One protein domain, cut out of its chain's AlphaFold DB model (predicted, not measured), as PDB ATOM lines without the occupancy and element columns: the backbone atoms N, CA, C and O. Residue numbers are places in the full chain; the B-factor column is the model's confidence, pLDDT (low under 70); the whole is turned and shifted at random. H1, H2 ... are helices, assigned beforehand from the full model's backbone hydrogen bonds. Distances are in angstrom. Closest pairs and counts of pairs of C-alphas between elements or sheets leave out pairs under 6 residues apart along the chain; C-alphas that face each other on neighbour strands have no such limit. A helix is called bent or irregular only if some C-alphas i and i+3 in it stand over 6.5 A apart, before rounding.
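AT A GLANCE: This is residues 116 to 163 of the 164 residues of the protein "HD domain-containing protein" of Nocardia colli (UniProt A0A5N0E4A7). A long bent helix, H2, pairs its first arm, H2a, with the shorter H1 as a helical hairpin, and its far part, residues 148 to 161, sticks out with the tail to 163 and makes the length. The printed part has 48 residues with two named helices, H1 then H2, and no named strand: all helix, extended, radius of gyration of the C-alphas 15.2 A, spans 50 by 16 by 8 A.

IN THESE COORDINATES: H2, residues 131 to 161, was assigned as one helix by its hydrogen bonds but is bent: C-alphas 138 and 141 are 7.3 A apart. Arm H2a, residues 131 to 138, measures 10.5 A; arm H2b, residues 141 to 161, measures 30.6 A and ends at C-alpha 161 (10.900, 40.579, -20.316). H1, residues 116 to 126, measures 15.7 A from C-alpha 116 (15.635, 25.217, 3.121).

HOW THE PARTS SIT: H2a and H2b stand at a steep tilt of 59 degrees. H1 and H2a, a hairpin, touch at a shallow tilt of 30 degrees, opposite ways; their closest C-alphas, Arg 123 and Phe 133, are 5.6 A apart. H1 and H2b are close but not clearly touching; their closest C-alphas, Gln 116 and Leu 144, are 7.4 A apart. Every O i to N i+4 pair is within hydrogen-bond range in H1 and H2a, and 16 of 17 in H2b.

THE WHOLE: The C-alphas farthest apart, Glu 129 and Val 163, are 50.0 A apart. The printed part has no cut, and the link from H1 to H2 is tight. Residues 157 to 163 have pLDDT under 70.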
ATOM      1  N   GLN A 116      15.721  25.107   1.666       84.56
ATOM      2  CA  GLN A 116      15.635  25.217   3.121       84.56
ATOM      3  C   GLN A 116      14.676  24.186   3.726       84.56
ATOM      4  O   GLN A 116      14.980  23.610   4.771       84.56
ATOM      5  N   GLU A 117      13.518  23.961   3.104       87.25
ATOM      6  CA  GLU A 117      12.571  22.926   3.538       87.25
ATOM      7  C   GLU A 117      13.168  21.538   3.386       87.25
ATOM      8  O   GLU A 117      13.056  20.738   4.311       87.25
ATOM      9  N   ARG A 118      13.897  21.284   2.293       86.56
ATOM     10  CA  ARG A 118      14.630  20.028   2.138       86.56
ATOM     11  C   ARG A 118      15.696  19.818   3.199       86.56
ATOM     12  O   ARG A 118      15.769  18.729   3.755       86.56
ATOM     13  N   ILE A 119      16.475  20.840   3.545       86.00
ATOM     14  CA  ILE A 119      17.464  20.722   4.628       86.00
ATOM     15  C   ILE A 119      16.781  20.411   5.969       86.00
ATOM     16  O   ILE A 119      17.259  19.558   6.720       86.00
ATOM     17  N   ARG A 120      15.647  21.062   6.261       86.50
ATOM     18  CA  ARG A 120      14.860  20.796   7.476       86.50
ATOM     19  C   ARG A 120      14.289  19.381   7.507       86.50
ATOM     20  O   ARG A 120      14.323  18.746   8.557       86.50
ATOM     21  N   GLU A 121      13.787  18.887   6.383       86.62
ATOM     22  CA  GLU A 121      13.259  17.528   6.280       86.62
ATOM     23  C   GLU A 121      14.360  16.480   6.484       86.62
ATOM     24  O   GLU A 121      14.204  15.609   7.338       86.62
ATOM     25  N   VAL A 122      15.513  16.625   5.822       86.06
ATOM     26  CA  VAL A 122      16.663  15.718   6.005       86.06
ATOM     27  C   VAL A 122      17.098  15.665   7.471       86.06
ATOM     28  O   VAL A 122      17.332  14.578   8.003       86.06
ATOM     29  N   ARG A 123      17.152  16.818   8.152       87.38
ATOM     30  CA  ARG A 123      17.418  16.881   9.597       87.38
ATOM     31  C   ARG A 123      16.409  16.055  10.392       87.38
ATOM     32  O   ARG A 123      16.801  15.233  11.211       87.38
ATOM     33  N   SER A 124      15.116  16.263  10.137       87.19
ATOM     34  CA  SER A 124      14.035  15.552  10.828       87.19
ATOM     35  C   SER A 124      14.089  14.040  10.607       87.19
ATOM     36  O   SER A 124      13.702  13.286  11.495       87.19
ATOM     37  N   ARG A 125      14.530  13.602   9.427       85.38
ATOM     38  CA  ARG A 125      14.540  12.194   9.024       85.38
ATOM     39  C   ARG A 125      15.728  11.419   9.580       85.38
ATOM     40  O   ARG A 125      15.565  10.289  10.030       85.38
ATOM     41  N   TYR A 126      16.921  11.999   9.500       87.69
ATOM     42  CA  TYR A 126      18.160  11.309   9.858       87.69
ATOM     43  C   TYR A 126      18.656  11.655  11.266       87.69
ATOM     44  O   TYR A 126      19.392  10.868  11.855       87.69
ATOM     45  N   GLY A 127      18.225  12.787  11.826       89.12
ATOM     46  CA  GLY A 127      18.692  13.292  13.113       89.12
ATOM     47  C   GLY A 127      20.012  14.061  13.017       89.12
ATOM     48  O   GLY A 127      20.737  13.981  12.023       89.12
ATOM     49  N   ASP A 128      20.315  14.809  14.079       92.31
ATOM     50  CA  ASP A 128      21.400  15.803  14.101       92.31
ATOM     51  C   ASP A 128      22.807  15.189  14.005       92.31
ATOM     52  O   ASP A 128      23.726  15.821  13.494       92.31
ATOM     53  N   GLU A 129      22.966  13.933  14.425       93.56
ATOM     54  CA  GLU A 129      24.265  13.245  14.482       93.56
ATOM     55  C   GLU A 129      24.545  12.368  13.249       93.56
ATOM     56  O   GLU A 129      25.610  11.761  13.123       93.56
ATOM     57  N   HIS A 130      23.585  12.237  12.332       93.12
ATOM     58  CA  HIS A 130      23.720  11.317  11.207       93.12
ATOM     59  C   HIS A 130      24.559  11.926  10.081       93.12
ATOM     60  O   HIS A 130      24.351  13.072   9.683       93.12
ATOM     61  N   VAL A 131      25.449  11.124   9.483       92.56
ATOM     62  CA  VAL A 131      26.402  11.573   8.448       92.56
ATOM     63  C   VAL A 131      25.737  12.324   7.289       92.56
ATOM     64  O   VAL A 131      26.276  13.316   6.813       92.56
ATOM     65  N   VAL A 132      24.533  11.909   6.877       88.12
ATOM     66  CA  VAL A 132      23.757  12.597   5.827       88.12
ATOM     67  C   VAL A 132      23.415  14.033   6.226       88.12
ATOM     68  O   VAL A 132      23.597  14.942   5.417       88.12
ATOM     69  N   PHE A 133      22.945  14.255   7.457       89.88
ATOM     70  CA  PHE A 133      22.635  15.603   7.920       89.88
ATOM     71  C   PHE A 133      23.910  16.417   8.151       89.88
ATOM     72  O   PHE A 133      23.956  17.566   7.729       89.88
ATOM     73  N   LEU A 134      24.969  15.820   8.705       89.62
ATOM     74  CA  LEU A 134      26.257  16.496   8.905       89.62
ATOM     75  C   LEU A 134      26.877  16.973   7.579       89.62
ATOM     76  O   LEU A 134      27.257  18.137   7.452       89.62
ATOM     77  N   SER A 135      26.907  16.117   6.551       90.25
ATOM     78  CA  SER A 135      27.371  16.498   5.207       90.25
ATOM     79  C   SER A 135      26.495  17.584   4.575       90.25
ATOM     80  O   SER A 135      26.989  18.488   3.891       90.25
ATOM     81  N   LEU A 136      25.178  17.520   4.798       88.62
ATOM     82  CA  LEU A 136      24.270  18.555   4.321       88.62
ATOM     83  C   LEU A 136      24.484  19.876   5.066       88.62
ATOM     84  O   LEU A 136      24.472  20.924   4.438       88.62
ATOM     85  N   GLN A 137      24.721  19.840   6.375       88.75
ATOM     86  CA  GLN A 137      24.982  21.017   7.195       88.75
ATOM     87  C   GLN A 137      26.260  21.740   6.752       88.75
ATOM     88  O   GLN A 137      26.255  22.966   6.647       88.75
ATOM     89  N   GLU A 138      27.322  20.997   6.432       91.19
ATOM     90  CA  GLU A 138      28.578  21.559   5.922       91.19
ATOM     91  C   GLU A 138      28.400  22.218   4.542       91.19
ATOM     92  O   GLU A 138      28.913  23.308   4.283       91.19
ATOM     93  N   SER A 139      27.621  21.593   3.655       90.19
ATOM     94  CA  SER A 139      27.392  22.094   2.292       90.19
ATOM     95  C   SER A 139      26.263  23.132   2.174       90.19
ATOM     96  O   SER A 139      26.234  23.903   1.206       90.19
ATOM     97  N   ALA A 140      25.355  23.201   3.152       90.38
ATOM     98  CA  ALA A 140      24.147  24.026   3.127       90.38
ATOM     99  C   ALA A 140      24.405  25.514   2.835       90.38
ATOM    100  O   ALA A 140      23.698  26.054   1.980       90.38
ATOM    101  N   PRO A 141      25.399  26.200   3.441       91.44
ATOM    102  CA  PRO A 141      25.653  27.611   3.143       91.44
ATOM    103  C   PRO A 141      25.924  27.859   1.654       91.44
ATOM    104  O   PRO A 141      25.377  28.789   1.059       91.44
ATOM    105  N   THR A 142      26.718  26.988   1.026       90.62
ATOM    106  CA  THR A 142      27.069  27.092  -0.395       90.62
ATOM    107  C   THR A 142      25.871  26.794  -1.292       90.62
ATOM    108  O   THR A 142      25.627  27.537  -2.248       90.62
ATOM    109  N   LEU A 143      25.107  25.742  -0.975       86.38
ATOM    110  CA  LEU A 143      23.905  25.356  -1.720       86.38
ATOM    111  C   LEU A 143      22.841  26.456  -1.670       86.38
ATOM    112  O   LEU A 143      22.353  26.891  -2.712       86.38
ATOM    113  N   LEU A 144      22.541  26.976  -0.479       90.25
ATOM    114  CA  LEU A 144      21.556  28.042  -0.298       90.25
ATOM    115  C   LEU A 144      21.988  29.339  -0.986       90.25
ATOM    116  O   LEU A 144      21.181  29.974  -1.660       90.25
ATOM    117  N   ALA A 145      23.270  29.706  -0.906       88.19
ATOM    118  CA  ALA A 145      23.781  30.866  -1.630       88.19
ATOM    119  C   ALA A 145      23.687  30.690  -3.157       88.19
ATOM    120  O   ALA A 145      23.461  31.661  -3.880       88.19
ATOM    121  N   ALA A 146      23.866  29.471  -3.675       86.75
ATOM    122  CA  ALA A 146      23.692  29.184  -5.097       86.75
ATOM    123  C   ALA A 146      22.226  29.300  -5.545       86.75
ATOM    124  O   ALA A 146      21.971  29.873  -6.609       86.75
ATOM    125  N   VAL A 147      21.286  28.825  -4.721       87.56
ATOM    126  CA  VAL A 147      19.840  28.985  -4.947       87.56
ATOM    127  C   VAL A 147      19.472  30.467  -4.984       87.56
ATOM    128  O   VAL A 147      18.991  30.938  -6.008       87.56
ATOM    129  N   LEU A 148      19.848  31.240  -3.957       88.00
ATOM    130  CA  LEU A 148      19.563  32.680  -3.886       88.00
ATOM    131  C   LEU A 148      20.089  33.451  -5.104       88.00
ATOM    132  O   LEU A 148      19.366  34.242  -5.708       88.00
ATOM    133  N   ARG A 149      21.336  33.191  -5.528       88.69
ATOM    134  CA  ARG A 149      21.892  33.822  -6.739       88.69
ATOM    135  C   ARG A 149      21.092  33.480  -7.994       88.69
ATOM    136  O   ARG A 149      21.028  34.295  -8.912       88.69
ATOM    137  N   THR A 150      20.555  32.268  -8.074       84.25
ATOM    138  CA  THR A 150      19.748  31.824  -9.213       84.25
ATOM    139  C   THR A 150      18.388  32.507  -9.196       84.25
ATOM    140  O   THR A 150      18.008  33.089 -10.211       84.25
ATOM    141  N   ASP A 151      17.725  32.550  -8.044       83.06
ATOM    142  CA  ASP A 151      16.436  33.223  -7.869       83.06
ATOM    143  C   ASP A 151      16.534  34.716  -8.201       83.06
ATOM    144  O   ASP A 151      15.734  35.239  -8.977       83.06
ATOM    145  N   GLU A 152      17.581  35.399  -7.724       86.56
ATOM    146  CA  GLU A 152      17.836  36.797  -8.079       86.56
ATOM    147  C   GLU A 152      18.023  36.994  -9.590       86.56
ATOM    148  O   GLU A 152      17.526  37.968 -10.162       86.56
ATOM    149  N   ARG A 153      18.749  36.093 -10.263       81.50
ATOM    150  CA  ARG A 153      18.959  36.168 -11.718       81.50
ATOM    151  C   ARG A 153      17.653  35.952 -12.477       81.50
ATOM    152  O   ARG A 153      17.401  36.684 -13.435       81.50
ATOM    153  N   LEU A 154      16.834  34.994 -12.045       76.12
ATOM    154  CA  LEU A 154      15.524  34.718 -12.630       76.12
ATOM    155  C   LEU A 154      14.571  35.905 -12.444       76.12
ATOM    156  O   LEU A 154      13.958  36.338 -13.418       76.12
ATOM    157  N   ALA A 155      14.522  36.501 -11.249       77.44
ATOM    158  CA  ALA A 155      13.716  37.690 -10.971       77.44
ATOM    159  C   ALA A 155      14.134  38.883 -11.851       77.44
ATOM    160  O   ALA A 155      13.301  39.490 -12.524       77.44
ATOM    161  N   ARG A 156      15.443  39.162 -11.949       77.50
ATOM    162  CA  ARG A 156      15.979  40.221 -12.827       77.50
ATOM    163  C   ARG A 156      15.739  39.948 -14.318       77.50
ATOM    164  O   ARG A 156      15.749  40.886 -15.114       77.50
ATOM    165  N   GLY A 157      15.616  38.685 -14.725       67.31
ATOM    166  CA  GLY A 157      15.261  38.289 -16.090       67.31
ATOM    167  C   GLY A 157      13.776  38.506 -16.384       67.31
ATOM    168  O   GLY A 157      13.435  39.114 -17.394       67.31
ATOM    169  N   ALA A 158      12.902  38.099 -15.460       61.88
ATOM    170  CA  ALA A 158      11.456  38.278 -15.569       61.88
ATOM    171  C   ALA A 158      11.054  39.762 -15.645       61.88
ATOM    172  O   ALA A 158      10.233  40.130 -16.481       61.88
ATOM    173  N   SER A 159      11.689  40.630 -14.847       60.28
ATOM    174  CA  SER A 159      11.456  42.082 -14.902       60.28
ATOM    175  C   SER A 159      11.916  42.726 -16.213       60.28
ATOM    176  O   SER A 159      11.363  43.745 -16.607       60.28
ATOM    177  N   ARG A 160      12.906  42.149 -16.910       58.53
ATOM    178  CA  ARG A 160      13.364  42.648 -18.219       58.53
ATOM    179  C   ARG A 160      12.443  42.240 -19.363       58.53
ATOM    180  O   ARG A 160      12.232  43.039 -20.263       58.53
ATOM    181  N   SER A 161      11.869  41.040 -19.313       49.06
ATOM    182  CA  SER A 161      10.900  40.579 -20.316       49.06
ATOM    183  C   SER A 161       9.521  41.237 -20.200       49.06
ATOM    184  O   SER A 161       8.753  41.147 -21.144       49.06
ATOM    185  N   ALA A 162       9.194  41.881 -19.075       50.66
ATOM    186  CA  ALA A 162       7.928  42.597 -18.886       50.66
ATOM    187  C   ALA A 162       7.957  44.066 -19.367       50.66
ATOM    188  O   ALA A 162       6.930  44.737 -19.331       50.66
ATOM    189  N   VAL A 163       9.127  44.580 -19.773       51.50
ATOM    190  CA  VAL A 163       9.354  45.982 -20.193       51.50
ATOM    191  C   VAL A 163       9.717  46.068 -21.692       51.50
ATOM    192  O   VAL A 163      10.192  47.090 -22.176       51.50
TER     193      VAL A 163